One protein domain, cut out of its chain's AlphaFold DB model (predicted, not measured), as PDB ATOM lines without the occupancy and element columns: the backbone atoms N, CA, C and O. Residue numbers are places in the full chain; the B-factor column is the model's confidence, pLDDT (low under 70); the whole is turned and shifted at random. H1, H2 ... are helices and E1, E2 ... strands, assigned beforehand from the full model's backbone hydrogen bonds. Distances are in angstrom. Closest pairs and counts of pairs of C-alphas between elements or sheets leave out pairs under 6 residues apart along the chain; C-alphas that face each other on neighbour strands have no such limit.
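Overview. This is residues 4 to 118 of the 119 residues of an uncharacterized protein of Rickettsia asiatica (UniProt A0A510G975). A compact body of one twisted five-stranded sheet, with helices H1 and the near part of H3 side by side over one face, has a long arm sticking out of it: residues 96 to 118, of which 96 to 117 belong to H3. H1 covers E2 and E1, H3 covers E4 and E5, and the short helix H2 sits off the sheet, near the end of E2. The printed part has 115 residues with three named helices and five named strands in the order E1 H1 E2 E3 H2 E4 E5 H3, a mixed class of helices and strands; the sheet's order is E3 E2 E1 E4 E5, mixed. The whole is loose, with a radius of gyration of the C-alphas of 17.8 A, and spans 63 by 31 by 22 A, the arm making the length.

Arrangement. Begin at the inner strand E1, residues 4 to 8. On one side of it look for E2, residues 27 to 31, parallel at 25 degrees, with N 5 and O 27 at 2.8 A, within hydrogen-bond range. The neighbour of E2 on its other side from E1 is the edge strand E3, residues 42 to 44, parallel to E2 at 36 degrees, with N 44 and O 30 at 2.8 A, within hydrogen-bond range. On the other side of E1 is E4, residues 60 to 65, antiparallel at 164 degrees, with N 6 and O 62 at 2.8 A. E4 forms a hairpin with the other edge strand, E5, residues 71 to 76, antiparallel at 171 degrees; check N 63 and O 72 at 2.8 A. The sheet is twisted, its C-alphas lying up to 4.3 A off their best plane. Now find H1, residues 14 to 24, on the sheet at a height of 9.7 A, over E2 and E1; it runs along the strands, at 3 degrees to E2 on the local plane. Its closest C-alphas to E2 are those of Ala 21 and Glu 27, 6.7 A apart. E1, H1 and E2 form a strand-helix-strand unit, two parallel neighbour strands with a helix between them, and its crossover is right-handed. H3, residues 81 to 117, is on the same face at a height of 11.1 A, over E4 and E5, and runs along the strands, at 4 degrees to E5 on the local plane. Its closest C-alphas to E5 are those of Lys 87 and Ile 74, 5.9 A apart. The sheet and the helices H1 and H3 on one face make two layers. H3 touches H1 with residues 81 to 88 alone, the same way at a shallow tilt of 29 degrees; the closest C-alphas, of Val 16 and Phe 81, are 7.2 A apart. H2, residues 47 to 52, is only just not on the sheet, with 4 pairs of C-alphas within 10 A, and is apart from H1 and H3. In H1, H2 and H3 every O i to N i+4 pair is within hydrogen-bond range.

Along the chain. Find C-alpha 4 at (8.699, -14.555, -21.083), where E1 begins. From first to last C-alpha E1 measures 13.0 A, E2 13.6 A, E4 16.8 A and E5 13.7 A, and H1 measures 15.4 A. E3 and H2 have 3 and 6 residues. Go to C-alpha 81 at (16.742, -22.453, -36.805); from there H3 runs 54.7 A to C-alpha 117 at (-30.224, -9.659, -11.767).

Size, cuts and confidence. Read from Asn 34 to Asn 118 and you have the two C-alphas farthest apart, 63.5 A. Without the free-standing residues 96 to 118, the body of 92 residues spans 32 by 28 by 22 A. The printed part has no cut, and no link is long. The mean pLDDT of the printed part is 87.5; residues 116 to 118 are under 70.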
ATOM      1  N   VAL A   4       7.276 -14.626 -21.388       85.81
ATOM      2  CA  VAL A   4       8.699 -14.555 -21.083       85.81
ATOM      3  C   VAL A   4       9.378 -15.743 -21.754       85.81
ATOM      4  O   VAL A   4       9.017 -16.892 -21.500       85.81
ATOM      5  N   ALA A   5      10.351 -15.480 -22.620       86.94
ATOM      6  CA  ALA A   5      11.250 -16.511 -23.119       86.94
ATOM      7  C   ALA A   5      12.513 -16.545 -22.262       86.94
ATOM      8  O   ALA A   5      13.203 -15.536 -22.121       86.94
ATOM      9  N   ILE A   6      12.821 -17.719 -21.725       86.06
ATOM     10  CA  ILE A   6      14.064 -18.005 -21.021       86.06
ATOM     11  C   ILE A   6      14.973 -18.757 -21.986       86.06
ATOM     12  O   ILE A   6      14.654 -19.860 -22.438       86.06
ATOM     13  N   VAL A   7      16.110 -18.144 -22.294       83.50
ATOM     14  CA  VAL A   7      17.116 -18.662 -23.222       83.50
ATOM     15  C   VAL A   7      18.338 -19.095 -22.423       83.50
ATOM     16  O   VAL A   7      18.957 -18.262 -21.765       83.50
ATOM     17  N   LEU A   8      18.755 -20.360 -22.502       83.81
ATOM     18  CA  LEU A   8      20.130 -20.679 -22.114       83.81
ATOM     19  C   LEU A   8      21.086 -20.115 -23.154       83.81
ATOM     20  O   LEU A   8      20.936 -20.389 -24.348       83.81
ATOM     21  N   TYR A   9      22.047 -19.319 -22.685       80.88
ATOM     22  CA  TYR A   9      22.920 -18.532 -23.541       80.88
ATOM     23  C   TYR A   9      23.577 -19.385 -24.636       80.88
ATOM     24  O   TYR A   9      24.302 -20.338 -24.366       80.88
ATOM     25  N   SER A  10      23.293 -19.017 -25.886       81.75
ATOM     26  CA  SER A  10      23.870 -19.586 -27.101       81.75
ATOM     27  C   SER A  10      24.052 -18.463 -28.109       81.75
ATOM     28  O   SER A  10      23.084 -17.799 -28.487       81.75
ATOM     29  N   THR A  11      25.284 -18.258 -28.567       83.94
ATOM     30  CA  THR A  11      25.624 -17.218 -29.550       83.94
ATOM     31  C   THR A  11      24.911 -17.416 -30.885       83.94
ATOM     32  O   THR A  11      24.622 -16.444 -31.576       83.94
ATOM     33  N   GLN A  12      24.595 -18.665 -31.229       87.44
ATOM     34  CA  GLN A  12      23.986 -19.039 -32.504       87.44
ATOM     35  C   GLN A  12      22.461 -18.893 -32.486       87.44
ATOM     36  O   GLN A  12      21.884 -18.380 -33.438       87.44
ATOM     37  N   ALA A  13      21.802 -19.308 -31.399       87.56
ATOM     38  CA  ALA A  13      20.342 -19.239 -31.297       87.56
ATOM     39  C   ALA A  13      19.834 -17.850 -30.865       87.56
ATOM     40  O   ALA A  13      18.713 -17.470 -31.201       87.56
ATOM     41  N   ALA A  14      20.644 -17.074 -30.133       89.44
ATOM     42  CA  ALA A  14      20.212 -15.791 -29.580       89.44
ATOM     43  C   ALA A  14      19.716 -14.762 -30.622       89.44
ATOM     44  O   ALA A  14      18.677 -14.153 -30.357       89.44
ATOM     45  N   PRO A  15      20.349 -14.578 -31.801       91.69
ATOM     46  CA  PRO A  15      19.836 -13.661 -32.824       91.69
ATOM     47  C   PRO A  15      18.435 -14.040 -33.324       91.69
ATOM     48  O   PRO A  15      17.581 -13.169 -33.486       91.69
ATOM     49  N   VAL A  16      18.182 -15.339 -33.522       92.25
ATOM     50  CA  VAL A  16      16.896 -15.868 -34.008       92.25
ATOM     51  C   VAL A  16      15.796 -15.612 -32.980       92.25
ATOM     52  O   VAL A  16      14.755 -15.031 -33.293       92.25
ATOM     53  N   VAL A  17      16.056 -15.967 -31.719       93.25
ATOM     54  CA  VAL A  17      15.099 -15.739 -30.626       93.25
ATOM     55  C   VAL A  17      14.840 -14.247 -30.420       93.25
ATOM     56  O   VAL A  17      13.703 -13.852 -30.178       93.25
ATOM     57  N   HIS A  18      15.863 -13.402 -30.561       94.88
ATOM     58  CA  HIS A  18      15.712 -11.954 -30.441       94.88
ATOM     59  C   HIS A  18      14.789 -11.385 -31.523       94.88
ATOM     60  O   HIS A  18      13.870 -10.632 -31.202       94.88
ATOM     61  N   GLY A  19      14.979 -11.791 -32.782       94.25
ATOM     62  CA  GLY A  19      14.117 -11.373 -33.889       94.25
ATOM     63  C   GLY A  19      12.657 -11.778 -33.674       94.25
ATOM     64  O   GLY A  19      11.750 -10.954 -33.824       94.25
ATOM     65  N   PHE A  20      12.421 -13.019 -33.240       93.06
ATOM     66  CA  PHE A  20      11.079 -13.489 -32.895       93.06
ATOM     67  C   PHE A  20      10.473 -12.677 -31.744       93.06
ATOM     68  O   PHE A  20       9.346 -12.186 -31.838       93.06
ATOM     69  N   ALA A  21      11.232 -12.479 -30.668       92.62
ATOM     70  CA  ALA A  21      10.762 -11.764 -29.493       92.62
ATOM     71  C   ALA A  21      10.383 -10.312 -29.794       92.62
ATOM     72  O   ALA A  21       9.334  -9.849 -29.346       92.62
ATOM     73  N   GLN A  22      11.181  -9.612 -30.604       94.25
ATOM     74  CA  GLN A  22      10.853  -8.261 -31.056       94.25
ATOM     75  C   GLN A  22       9.570  -8.241 -31.890       94.25
ATOM     76  O   GLN A  22       8.688  -7.414 -31.641       94.25
ATOM     77  N   LYS A  23       9.430  -9.177 -32.839       93.31
ATOM     78  CA  LYS A  23       8.262  -9.272 -33.725       93.31
ATOM     79  C   LYS A  23       6.957  -9.462 -32.949       93.31
ATOM     80  O   LYS A  23       5.959  -8.818 -33.269       93.31
ATOM     81  N   TYR A  24       6.969 -10.313 -31.927       90.50
ATOM     82  CA  TYR A  24       5.775 -10.669 -31.152       90.50
ATOM     83  C   TYR A  24       5.678  -9.962 -29.793       90.50
ATOM     84  O   TYR A  24       4.775 -10.265 -29.015       90.50
ATOM     85  N   LYS A  25       6.565  -8.995 -29.515       91.12
ATOM     86  CA  LYS A  25       6.621  -8.229 -28.254       91.12
ATOM     87  C   LYS A  25       6.696  -9.131 -27.012       91.12
ATOM     88  O   LYS A  25       5.997  -8.910 -26.024       91.12
ATOM     89  N   ILE A  26       7.531 -10.162 -27.089       90.75
ATOM     90  CA  ILE A  26       7.774 -11.132 -26.017       90.75
ATOM     91  C   ILE A  26       8.965 -10.656 -25.186       90.75
ATOM     92  O   ILE A  26       9.995 -10.258 -25.732       90.75
ATOM     93  N   GLU A  27       8.834 -10.695 -23.862       92.31
ATOM     94  CA  GLU A  27       9.950 -10.397 -22.967       92.31
ATOM     95  C   GLU A  27      10.936 -11.561 -22.984       92.31
ATOM     96  O   GLU A  27      10.545 -12.722 -23.083       92.31
ATOM     97  N   THR A  28      12.230 -11.263 -22.922       91.69
ATOM     98  CA  THR A  28      13.271 -12.286 -23.027       91.69
ATOM     99  C   THR A  28      14.341 -12.091 -21.974       91.69
ATOM    100  O   THR A  28      14.839 -10.985 -21.760       91.69
ATOM    101  N   GLU A  29      14.715 -13.195 -21.343       92.00
ATOM    102  CA  GLU A  29      15.810 -13.272 -20.390       92.00
ATOM    103  C   GLU A  29      16.751 -14.400 -20.803       92.00
ATOM    104  O   GLU A  29      16.328 -15.441 -21.312       92.00
ATOM    105  N   ALA A  30      18.046 -14.190 -20.586       92.81
ATOM    106  CA  ALA A  30      19.044 -15.227 -20.774       92.81
ATOM    107  C   ALA A  30      19.528 -15.750 -19.424       92.81
ATOM    108  O   ALA A  30      19.808 -14.972 -18.515       92.81
ATOM    109  N   LEU A  31      19.694 -17.063 -19.322       91.44
ATOM    110  CA  LEU A  31      20.440 -17.701 -18.247       91.44
ATOM    111  C   LEU A  31      21.777 -18.172 -18.805       91.44
ATOM    112  O   LEU A  31      21.844 -18.875 -19.813       91.44
ATOM    113  N   SER A  32      22.849 -17.758 -18.149       88.12
ATOM    114  CA  SER A  32      24.204 -18.156 -18.496       88.12
ATOM    115  C   SER A  32      24.681 -19.268 -17.573       88.12
ATOM    116  O   SER A  32      24.525 -19.169 -16.357       88.12
ATOM    117  N   THR A  33      25.270 -20.317 -18.145       84.75
ATOM    118  CA  THR A  33      25.871 -21.439 -17.402       84.75
ATOM    119  C   THR A  33      27.324 -21.169 -17.006       84.75
ATOM    120  O   THR A  33      27.859 -21.838 -16.131       84.75
ATOM    121  N   ASN A  34      27.971 -20.184 -17.630       82.75
ATOM    122  CA  ASN A  34      29.399 -19.884 -17.474       82.75
ATOM    123  C   ASN A  34      29.675 -18.406 -17.127       82.75
ATOM    124  O   ASN A  34      30.828 -17.989 -17.070       82.75
ATOM    125  N   GLY A  35      28.629 -17.606 -16.900       82.06
ATOM    126  CA  GLY A  35      28.731 -16.181 -16.572       82.06
ATOM    127  C   GLY A  35      28.872 -15.253 -17.784       82.06
ATOM    128  O   GLY A  35      28.883 -14.031 -17.612       82.06
ATOM    129  N   GLU A  36      28.931 -15.791 -19.008       85.88
ATOM    130  CA  GLU A  36      28.910 -14.992 -20.235       85.88
ATOM    131  C   GLU A  36      27.603 -14.206 -20.367       85.88
ATOM    132  O   GLU A  36      26.547 -14.649 -19.914       85.88
ATOM    133  N   LYS A  37      27.676 -13.032 -21.001       89.12
ATOM    134  CA  LYS A  37      26.530 -12.143 -21.203       89.12
ATOM    135  C   LYS A  37      26.074 -12.176 -22.655       89.12
ATOM    136  O   LYS A  37      26.881 -12.038 -23.568       89.12
ATOM    137  N   SER A  38      24.765 -12.271 -22.848       88.75
ATOM    138  CA  SER A  38      24.130 -12.056 -24.140       88.75
ATOM    139  C   SER A  38      24.185 -10.586 -24.542       88.75
ATOM    140  O   SER A  38      23.914  -9.698 -23.737       88.75
ATOM    141  N   GLN A  39      24.462 -10.345 -25.822       90.56
ATOM    142  CA  GLN A  39      24.312  -9.028 -26.445       90.56
ATOM    143  C   GLN A  39      22.845  -8.663 -26.738       90.56
ATOM    144  O   GLN A  39      22.542  -7.498 -26.971       90.56
ATOM    145  N   TYR A  40      21.938  -9.647 -26.728       90.88
ATOM    146  CA  TYR A  40      20.525  -9.467 -27.088       90.88
ATOM    147  C   TYR A  40      19.584  -9.414 -25.887       90.88
ATOM    148  O   TYR A  40      18.490  -8.861 -25.991       90.88
ATOM    149  N   PHE A  41      19.977 -10.027 -24.769       92.06
ATOM    150  CA  PHE A  41      19.084 -10.300 -23.645       92.06
ATOM    151  C   PHE A  41      19.721  -9.904 -22.325       92.06
ATOM    152  O   PHE A  41      20.924 -10.091 -22.110       92.06
ATOM    153  N   LYS A  42      18.886  -9.453 -21.387       92.12
ATOM    154  CA  LYS A  42      19.304  -9.330 -19.994       92.12
ATOM    155  C   LYS A  42      19.722 -10.713 -19.502       92.12
ATOM    156  O   LYS A  42      18.931 -11.653 -19.529       92.12
ATOM    157  N   THR A  43      20.988 -10.834 -19.118       92.25
ATOM    158  CA  THR A  43      21.578 -12.123 -18.764       92.25
ATOM    159  C   THR A  43      21.716 -12.253 -17.262       92.25
ATOM    160  O   THR A  43      22.249 -11.369 -16.591       92.25
ATOM    161  N   HIS A  44      21.247 -13.381 -16.761       91.25
ATOM    162  CA  HIS A  44      21.275 -13.778 -15.375       91.25
ATOM    163  C   HIS A  44      22.223 -14.963 -15.220       91.25
ATOM    164  O   HIS A  44      22.308 -15.836 -16.084       91.25
ATOM    165  N   PHE A  45      22.926 -15.001 -14.097       89.75
ATOM    166  CA  PHE A  45      23.706 -16.156 -13.684       89.75
ATOM    167  C   PHE A  45      23.039 -16.730 -12.435       89.75
ATOM    168  O   PHE A  45      23.098 -16.123 -11.367       89.75
ATOM    169  N   ASN A  46      22.320 -17.840 -12.598       89.31
ATOM    170  CA  ASN A  46      21.588 -18.491 -11.514       89.31
ATOM    171  C   ASN A  46      21.593 -20.011 -11.720       89.31
ATOM    172  O   ASN A  46      20.751 -20.559 -12.431       89.31
ATOM    173  N   GLN A  47      22.557 -20.679 -11.087       86.81
ATOM    174  CA  GLN A  47      22.733 -22.124 -11.217       86.81
ATOM    175  C   GLN A  47      21.573 -22.917 -10.605       86.81
ATOM    176  O   GLN A  47      21.191 -23.951 -11.146       86.81
ATOM    177  N   GLU A  48      20.980 -22.430  -9.514       90.25
ATOM    178  CA  GLU A  48      19.834 -23.082  -8.874       90.25
ATOM    179  C   GLU A  48      18.634 -23.133  -9.822       90.25
ATOM    180  O   GLU A  48      18.020 -24.184  -9.986       90.25
ATOM    181  N   LEU A  49      18.356 -22.032 -10.526       87.12
ATOM    182  CA  LEU A  49      17.286 -21.977 -11.519       87.12
ATOM    183  C   LEU A  49      17.572 -22.880 -12.729       87.12
ATOM    184  O   LEU A  49      16.669 -23.566 -13.202       87.12
ATOM    185  N   ILE A  50      18.817 -22.921 -13.215       86.81
ATOM    186  CA  ILE A  50      19.224 -23.825 -14.306       86.81
ATOM    187  C   ILE A  50      18.980 -25.289 -13.908       86.81
ATOM    188  O   ILE A  50      18.398 -26.051 -14.686       86.81
ATOM    189  N   ASN A  51      19.353 -25.655 -12.678       88.69
ATOM    190  CA  ASN A  51      19.145 -26.993 -12.131       88.69
ATOM    191  C   ASN A  51      17.650 -27.298 -11.929       88.69
ATOM    192  O   ASN A  51      17.195 -28.380 -12.285       88.69
ATOM    193  N   MET A  52      16.869 -26.344 -11.410       87.38
ATOM    194  CA  MET A  52      15.422 -26.488 -11.196       87.38
ATOM    195  C   MET A  52      14.658 -26.681 -12.511       87.38
ATOM    196  O   MET A  52      13.707 -27.455 -12.575       87.38
ATOM    197  N   LEU A  53      15.090 -26.010 -13.581       84.25
ATOM    198  CA  LEU A  53      14.546 -26.189 -14.929       84.25
ATOM    199  C   LEU A  53      15.050 -27.482 -15.609       84.25
ATOM    200  O   LEU A  53      14.638 -27.793 -16.737       84.25
ATOM    201  N   GLY A  54      15.936 -28.224 -14.932       85.94
ATOM    202  CA  GLY A  54      16.519 -29.484 -15.379       85.94
ATOM    203  C   GLY A  54      17.273 -29.337 -16.692       85.94
ATOM    204  O   GLY A  54      17.116 -30.182 -17.569       85.94
ATOM    205  N   ILE A  55      17.958 -28.214 -16.917       83.06
ATOM    206  CA  ILE A  55      18.556 -27.925 -18.222       83.06
ATOM    207  C   ILE A  55      19.982 -28.465 -18.306       83.06
ATOM    208  O   ILE A  55      20.887 -27.949 -17.662       83.06
ATOM    209  N   GLU A  56      20.171 -29.462 -19.167       83.50
ATOM    210  CA  GLU A  56      21.447 -30.176 -19.337       83.50
ATOM    211  C   GLU A  56      22.139 -29.872 -20.680       83.50
ATOM    212  O   GLU A  56      23.284 -30.255 -20.899       83.50
ATOM    213  N   SER A  57      21.457 -29.172 -21.593       84.56
ATOM    214  CA  SER A  57      21.904 -28.960 -22.975       84.56
ATOM    215  C   SER A  57      21.743 -27.510 -23.436       84.56
ATOM    216  O   SER A  57      20.801 -26.826 -23.034       84.56
ATOM    217  N   VAL A  58      22.613 -27.051 -24.339       83.94
ATOM    218  CA  VAL A  58      22.577 -25.704 -24.939       83.94
ATOM    219  C   VAL A  58      22.541 -25.822 -26.477       83.94
ATOM    220  O   VAL A  58      23.295 -26.630 -27.015       83.94
ATOM    221  N   PRO A  59      21.711 -25.036 -27.198       87.44
ATOM    222  CA  PRO A  59      20.733 -24.084 -26.670       87.44
ATOM    223  C   PRO A  59      19.563 -24.792 -25.986       87.44
ATOM    224  O   PRO A  59      19.153 -25.873 -26.391       87.44
ATOM    225  N   SER A  60      18.994 -24.158 -24.967       92.06
ATOM    226  CA  SER A  60      17.672 -24.527 -24.461       92.06
ATOM    227  C   SER A  60      16.792 -23.296 -24.443       92.06
ATOM    228  O   SER A  60      17.229 -22.229 -24.011       92.06
ATOM    229  N   LEU A  61      15.565 -23.448 -24.929       93.50
ATOM    230  CA  LEU A  61      14.595 -22.367 -25.010       93.50
ATOM    231  C   LEU A  61      13.289 -22.803 -24.376       93.50
ATOM    232  O   LEU A  61      12.694 -23.814 -24.754       93.50
ATOM    233  N   ILE A  62      12.835 -21.992 -23.435       92.69
ATOM    234  CA  ILE A  62      11.608 -22.213 -22.696       92.69
ATOM    235  C   ILE A  62      10.760 -20.956 -22.837       92.69
ATOM    236  O   ILE A  62      11.222 -19.865 -22.519       92.69
ATOM    237  N   LEU A  63       9.514 -21.105 -23.272       92.56
ATOM    238  CA  LEU A  63       8.516 -20.044 -23.204       92.56
ATOM    239  C   LEU A  63       7.642 -20.266 -21.977       92.56
ATOM    240  O   LEU A  63       7.164 -21.374 -21.747       92.56
ATOM    241  N   VAL A  64       7.420 -19.215 -21.200       90.31
ATOM    242  CA  VAL A  64       6.585 -19.247 -20.000       90.31
ATOM    243  C   VAL A  64       5.610 -18.076 -20.043       90.31
ATOM    244  O   VAL A  64       5.950 -16.973 -20.475       90.31
ATOM    245  N   THR A  65       4.375 -18.296 -19.605       90.19
ATOM    246  CA  THR A  65       3.433 -17.202 -19.348       90.19
ATOM    247  C   THR A  65       3.872 -16.409 -18.118       90.19
ATOM    248  O   THR A  65       4.445 -16.969 -17.187       90.19
ATOM    249  N   LYS A  66       3.600 -15.098 -18.059       84.19
ATOM    250  CA  LYS A  66       3.991 -14.277 -16.890       84.19
ATOM    251  C   LYS A  66       3.436 -14.764 -15.550       84.19
ATOM    252  O   LYS A  66       4.033 -14.489 -14.519       84.19
ATOM    253  N   ASP A  67       2.302 -15.458 -15.556       84.56
ATOM    254  CA  ASP A  67       1.720 -16.050 -14.349       84.56
ATOM    255  C   ASP A  67       2.357 -17.398 -13.961       84.56
ATOM    256  O   ASP A  67       1.954 -18.003 -12.971       84.56
ATOM    257  N   GLY A  68       3.335 -17.872 -14.739       83.38
ATOM    258  CA  GLY A  68       4.084 -19.103 -14.505       83.38
ATOM    259  C   GLY A  68       3.301 -20.391 -14.753       83.38
ATOM    260  O   GLY A  68       3.859 -21.471 -14.577       83.38
ATOM    261  N   LYS A  69       2.022 -20.313 -15.145       86.88
ATOM    262  CA  LYS A  69       1.139 -21.488 -15.207       86.88
ATOM    263  C   LYS A  69       1.381 -22.363 -16.425       86.88
ATOM    264  O   LYS A  69       1.243 -23.579 -16.334       86.88
ATOM    265  N   THR A  70       1.736 -21.750 -17.550       89.44
ATOM    266  CA  THR A  70       1.943 -22.464 -18.808       89.44
ATOM    267  C   THR A  70       3.388 -22.316 -19.243       89.44
ATOM    268  O   THR A  70       3.918 -21.209 -19.338       89.44
ATOM    269  N   ARG A  71       4.016 -23.455 -19.540       89.69
ATOM    270  CA  ARG A  71       5.395 -23.547 -20.014       89.69
ATOM    271  C   ARG A  71       5.444 -24.402 -21.273       89.69
ATOM    272  O   ARG A  71       4.961 -25.529 -21.267       89.69
ATOM    273  N   PHE A  72       6.086 -23.883 -22.310       92.12
ATOM    274  CA  PHE A  72       6.464 -24.635 -23.497       92.12
ATOM    275  C   PHE A  72       7.968 -24.788 -23.542       92.12
ATOM    276  O   PHE A  72       8.724 -23.834 -23.362       92.12
ATOM    277  N   GLU A  73       8.396 -26.002 -23.821       91.75
ATOM    278  CA  GLU A  73       9.785 -26.296 -24.088       91.75
ATOM    279  C   GLU A  73       9.988 -26.349 -25.595       91.75
ATOM    280  O   GLU A  73       9.460 -27.222 -26.277       91.75
ATOM    281  N   ILE A  74      10.696 -25.355 -26.117       93.69
ATOM    282  CA  ILE A  74      10.824 -25.144 -27.558       93.69
ATOM    283  C   ILE A  74      12.036 -25.900 -28.099       93.69
ATOM    284  O   ILE A  74      11.973 -26.502 -29.170       93.69
ATOM    285  N   ALA A  75      13.133 -25.897 -27.343       91.94
ATOM    286  CA  ALA A  75      14.355 -26.600 -27.700       91.94
ATOM    287  C   ALA A  75      15.121 -27.054 -26.455       91.94
ATOM    288  O   ALA A  75      15.165 -26.331 -25.455       91.94
ATOM    289  N   ARG A  76      15.770 -28.218 -26.567       89.44
ATOM    290  CA  ARG A  76      16.804 -28.729 -25.660       89.44
ATOM    291  C   ARG A  76      17.923 -29.362 -26.486       89.44
ATOM    292  O   ARG A  76      17.789 -30.481 -26.966       89.44
ATOM    293  N   GLY A  77      19.015 -28.631 -26.666       86.06
ATOM    294  CA  GLY A  77      20.155 -29.074 -27.460       86.06
ATOM    295  C   GLY A  77      19.972 -28.798 -28.952       86.06
ATOM    296  O   GLY A  77      19.502 -27.728 -29.340       86.06
ATOM    297  N   ALA A  78      20.416 -29.735 -29.791       83.56
ATOM    298  CA  ALA A  78      20.503 -29.529 -31.232       83.56
ATOM    299  C   ALA A  78      19.113 -29.319 -31.857       83.56
ATOM    300  O   ALA A  78      18.258 -30.198 -31.804       83.56
ATOM    301  N   VAL A  79      18.911 -28.151 -32.464       87.50
ATOM    302  CA  VAL A  79      17.685 -27.766 -33.167       87.50
ATOM    303  C   VAL A  79      18.064 -26.923 -34.380       87.50
ATOM    304  O   VAL A  79      18.997 -26.118 -34.310       87.50
ATOM    305  N   SER A  80      17.368 -27.104 -35.503       90.88
ATOM    306  CA  SER A  80      17.541 -26.210 -36.653       90.88
ATOM    307  C   SER A  80      16.874 -24.856 -36.388       90.88
ATOM    308  O   SER A  80      15.901 -24.775 -35.639       90.88
ATOM    309  N   PHE A  81      17.360 -23.773 -36.999       89.19
ATOM    310  CA  PHE A  81      16.742 -22.453 -36.805       89.19
ATOM    311  C   PHE A  81      15.309 -22.388 -37.338       89.19
ATOM    312  O   PHE A  81      14.456 -21.789 -36.695       89.19
ATOM    313  N   SER A  82      15.025 -23.069 -38.448       90.75
ATOM    314  CA  SER A  82      13.669 -23.215 -38.985       90.75
ATOM    315  C   SER A  82      12.737 -23.918 -37.997       90.75
ATOM    316  O   SER A  82      11.659 -23.418 -37.700       90.75
ATOM    317  N   GLU A  83      13.182 -25.026 -37.403       91.69
ATOM    318  CA  GLU A  83      12.389 -25.751 -36.404       91.69
ATOM    319  C   GLU A  83      12.190 -24.929 -35.122       91.69
ATOM    320  O   GLU A  83      11.119 -24.956 -34.516       91.69
ATOM    321  N   LEU A  84      13.209 -24.167 -34.712       91.69
ATOM    322  CA  LEU A  84      13.120 -23.248 -33.582       91.69
ATOM    323  C   LEU A  84      12.036 -22.187 -33.823       91.69
ATOM    324  O   LEU A  84      11.190 -21.971 -32.957       91.69
ATOM    325  N   GLU A  85      12.035 -21.548 -34.994       91.44
ATOM    326  CA  GLU A  85      11.037 -20.541 -35.373       91.44
ATOM    327  C   GLU A  85       9.622 -21.116 -35.457       91.44
ATOM    328  O   GLU A  85       8.694 -20.533 -34.891       91.44
ATOM    329  N   GLU A  86       9.456 -22.274 -36.097       94.19
ATOM    330  CA  GLU A  86       8.164 -22.959 -36.217       94.19
ATOM    331  C   GLU A  86       7.576 -23.297 -34.845       94.19
ATOM    332  O   GLU A  86       6.413 -22.994 -34.567       94.19
ATOM    333  N   LYS A  87       8.383 -23.870 -33.944       94.31
ATOM    334  CA  LYS A  87       7.925 -24.217 -32.593       94.31
ATOM    335  C   LYS A  87       7.595 -22.982 -31.759       94.31
ATOM    336  O   LYS A  87       6.611 -23.001 -31.018       94.31
ATOM    337  N   MET A  88       8.377 -21.903 -31.876       93.38
ATOM    338  CA  MET A  88       8.059 -20.631 -31.213       93.38
ATOM    339  C   MET A  88       6.733 -20.052 -31.718       93.38
ATOM    340  O   MET A  88       5.921 -19.592 -30.911       93.38
ATOM    341  N   LEU A  89       6.495 -20.095 -33.033       94.06
ATOM    342  CA  LEU A  89       5.250 -19.627 -33.637       94.06
ATOM    343  C   LEU A  89       4.055 -20.447 -33.147       94.06
ATOM    344  O   LEU A  89       3.080 -19.869 -32.671       94.06
ATOM    345  N   LEU A  90       4.161 -21.775 -33.176       94.94
ATOM    346  CA  LEU A  90       3.100 -22.664 -32.715       94.94
ATOM    347  C   LEU A  90       2.754 -22.422 -31.237       94.94
ATOM    348  O   LEU A  90       1.582 -22.301 -30.882       94.94
ATOM    349  N   ALA A  91       3.763 -22.296 -30.370       93.06
ATOM    350  CA  ALA A  91       3.547 -21.987 -28.958       93.06
ATOM    351  C   ALA A  91       2.844 -20.631 -28.772       93.06
ATOM    352  O   ALA A  91       1.922 -20.510 -27.961       93.06
ATOM    353  N   HIS A  92       3.240 -19.616 -29.544       90.94
ATOM    354  CA  HIS A  92       2.596 -18.305 -29.521       90.94
ATOM    355  C   HIS A  92       1.123 -18.372 -29.959       90.94
ATOM    356  O   HIS A  92       0.264 -17.763 -29.321       90.94
ATOM    357  N   GLU A  93       0.814 -19.133 -31.010       92.12
ATOM    358  CA  GLU A  93      -0.551 -19.307 -31.514       92.12
ATOM    359  C   GLU A  93      -1.453 -20.037 -30.516       92.12
ATOM    360  O   GLU A  93      -2.568 -19.578 -30.256       92.12
ATOM    361  N   ILE A  94      -0.956 -21.110 -29.893       92.25
ATOM    362  CA  ILE A  94      -1.680 -21.839 -28.841       92.25
ATOM    363  C   ILE A  94      -2.037 -20.897 -27.686       92.25
ATOM    364  O   ILE A  94      -3.175 -20.878 -27.217       92.25
ATOM    365  N   LEU A  95      -1.079 -20.085 -27.240       88.81
ATOM    366  CA  LEU A  95      -1.279 -19.144 -26.137       88.81
ATOM    367  C   LEU A  95      -2.278 -18.039 -26.492       88.81
ATOM    368  O   LEU A  95      -3.099 -17.655 -25.658       88.81
ATOM    369  N   LYS A  96      -2.251 -17.559 -27.736       88.00
ATOM    370  CA  LYS A  96      -3.218 -16.579 -28.233       88.00
ATOM    371  C   LYS A  96      -4.636 -17.156 -28.285       88.00
ATOM    372  O   LYS A  96      -5.583 -16.477 -27.895       88.00
ATOM    373  N   ASP A  97      -4.793 -18.399 -28.734       90.12
ATOM    374  CA  ASP A  97      -6.091 -19.081 -28.756       90.12
ATOM    375  C   ASP A  97      -6.647 -19.307 -27.339       90.12
ATOM    376  O   ASP A  97      -7.824 -19.051 -27.076       90.12
ATOM    377  N   GLN A  98      -5.792 -19.704 -26.390       87.50
ATOM    378  CA  GLN A  98      -6.169 -19.834 -24.976       87.50
ATOM    379  C   GLN A  98      -6.634 -18.503 -24.369       87.50
ATOM    380  O   GLN A  98      -7.629 -18.471 -23.637       87.50
ATOM    381  N   GLU A  99      -5.956 -17.400 -24.688       85.12
ATOM    382  CA  GLU A  99      -6.352 -16.064 -24.240       85.12
ATOM    383  C   GLU A  99      -7.733 -15.670 -24.786       85.12
ATOM    384  O   GLU A  99      -8.598 -15.246 -24.018       85.12
ATOM    385  N   LEU A 100      -7.980 -15.889 -26.080       86.88
ATOM    386  CA  LEU A 100      -9.275 -15.593 -26.704       86.88
ATOM    387  C   LEU A 100     -10.410 -16.432 -26.105       86.88
ATOM    388  O   LEU A 100     -11.500 -15.916 -25.854       86.88
ATOM    389  N   LYS A 101     -10.166 -17.721 -25.847       87.69
ATOM    390  CA  LYS A 101     -11.140 -18.605 -25.187       87.69
ATOM    391  C   LYS A 101     -11.463 -18.135 -23.771       87.69
ATOM    392  O   LYS A 101     -12.631 -18.128 -23.392       87.69
ATOM    393  N   SER A 102     -10.450 -17.702 -23.024       85.06
ATOM    394  CA  SER A 102     -10.622 -17.202 -21.657       85.06
ATOM    395  C   SER A 102     -11.443 -15.911 -21.625       85.06
ATOM    396  O   SER A 102     -12.360 -15.794 -20.820       85.06
ATOM    397  N   GLN A 103     -11.176 -14.970 -22.536       85.12
ATOM    398  CA  GLN A 103     -11.942 -13.721 -22.651       85.12
ATOM    399  C   GLN A 103     -13.420 -13.989 -22.971       85.12
ATOM    400  O   GLN A 103     -14.301 -13.468 -22.293       85.12
ATOM    401  N   ARG A 104     -13.696 -14.879 -23.934       87.94
ATOM    402  CA  ARG A 104     -15.072 -15.265 -24.291       87.94
ATOM    403  C   ARG A 104     -15.825 -15.917 -23.132       87.94
ATOM    404  O   ARG A 104     -17.021 -15.684 -22.989       87.94
ATOM    405  N   ALA A 105     -15.153 -16.735 -22.322       85.00
ATOM    406  CA  ALA A 105     -15.774 -17.358 -21.155       85.00
ATOM    407  C   ALA A 105     -16.188 -16.308 -20.107       85.00
ATOM    408  O   ALA A 105     -17.308 -16.359 -19.605       85.00
ATOM    409  N   VAL A 106     -15.330 -15.314 -19.845       85.56
ATOM    410  CA  VAL A 106     -15.633 -14.206 -18.921       85.56
ATOM    411  C   VAL A 106     -16.823 -13.379 -19.417       85.56
ATOM    412  O   VAL A 106     -17.749 -13.123 -18.651       85.56
ATOM    413  N   GLU A 107     -16.859 -13.031 -20.708       82.19
ATOM    414  CA  GLU A 107     -17.984 -12.295 -21.310       82.19
ATOM    415  C   GLU A 107     -19.312 -13.070 -21.211       82.19
ATOM    416  O   GLU A 107     -20.372 -12.490 -20.961       82.19
ATOM    417  N   GLN A 108     -19.280 -14.394 -21.395       80.88
ATOM    418  CA  GLN A 108     -20.466 -15.245 -21.255       80.88
ATOM    419  C   GLN A 108     -20.959 -15.310 -19.804       80.88
ATOM    420  O   GLN A 108     -22.167 -15.219 -19.559       80.88
ATOM    421  N   GLU A 109     -20.046 -15.421 -18.838       79.75
ATOM    422  CA  GLU A 109     -20.385 -15.404 -17.415       79.75
ATOM    423  C   GLU A 109     -20.980 -14.057 -16.983       79.75
ATOM    424  O   GLU A 109     -22.017 -14.037 -16.312       79.75
ATOM    425  N   GLU A 110     -20.396 -12.931 -17.398       79.75
ATOM    426  CA  GLU A 110     -20.923 -11.596 -17.091       79.75
ATOM    427  C   GLU A 110     -22.321 -11.383 -17.680       79.75
ATOM    428  O   GLU A 110     -23.238 -10.978 -16.959       79.75
ATOM    429  N   ASN A 111     -22.526 -11.749 -18.948       77.56
ATOM    430  CA  ASN A 111     -23.834 -11.656 -19.597       77.56
ATOM    431  C   ASN A 111     -24.894 -12.518 -18.898       77.56
ATOM    432  O   ASN A 111     -26.038 -12.085 -18.738       77.56
ATOM    433  N   SER A 112     -24.528 -13.716 -18.429       77.31
ATOM    434  CA  SER A 112     -25.449 -14.562 -17.665       77.31
ATOM    435  C   SER A 112     -25.822 -13.929 -16.316       77.31
ATOM    436  O   SER A 112     -27.002 -13.843 -15.988       77.31
ATOM    437  N   ARG A 113     -24.849 -13.389 -15.568       78.19
ATOM    438  CA  ARG A 113     -25.080 -12.742 -14.264       78.19
ATOM    439  C   ARG A 113     -25.950 -11.492 -14.363       78.19
ATOM    440  O   ARG A 113     -26.769 -11.269 -13.476       78.19
ATOM    441  N   VAL A 114     -25.769 -10.678 -15.403       76.44
ATOM    442  CA  VAL A 114     -26.607  -9.489 -15.641       76.44
ATOM    443  C   VAL A 114     -28.049  -9.900 -15.931       76.44
ATOM    444  O   VAL A 114     -28.970  -9.287 -15.399       76.44
ATOM    445  N   ARG A 115     -28.250 -10.975 -16.702       70.31
ATOM    446  CA  ARG A 115     -29.584 -11.502 -17.006       70.31
ATOM    447  C   ARG A 115     -30.337 -11.937 -15.745       70.31
ATOM    448  O   ARG A 115     -31.476 -11.537 -15.575       70.31
ATOM    449  N   PHE A 116     -29.682 -12.647 -14.825       67.69
ATOM    450  CA  PHE A 116     -30.302 -13.098 -13.567       67.69
ATOM    451  C   PHE A 116     -30.543 -11.997 -12.520       67.69
ATOM    452  O   PHE A 116     -31.207 -12.259 -11.525       67.69
ATOM    453  N   LYS A 117     -29.974 -10.795 -12.679       65.19
ATOM    454  CA  LYS A 117     -30.224  -9.659 -11.767       65.19
ATOM    455  C   LYS A 117     -31.405  -8.782 -12.188       65.19
ATOM    456  O   LYS A 117     -31.826  -7.945 -11.395       65.19
ATOM    457  N   ASN A 118     -31.874  -8.937 -13.424       59.97
ATOM    458  CA  ASN A 118     -32.959  -8.146 -14.002       59.97
ATOM    459  C   ASN A 118     -34.288  -8.924 -14.087       59.97
ATOM    460  O   ASN A 118     -35.255  -8.373 -14.613       59.97
TER     461      ASN A 118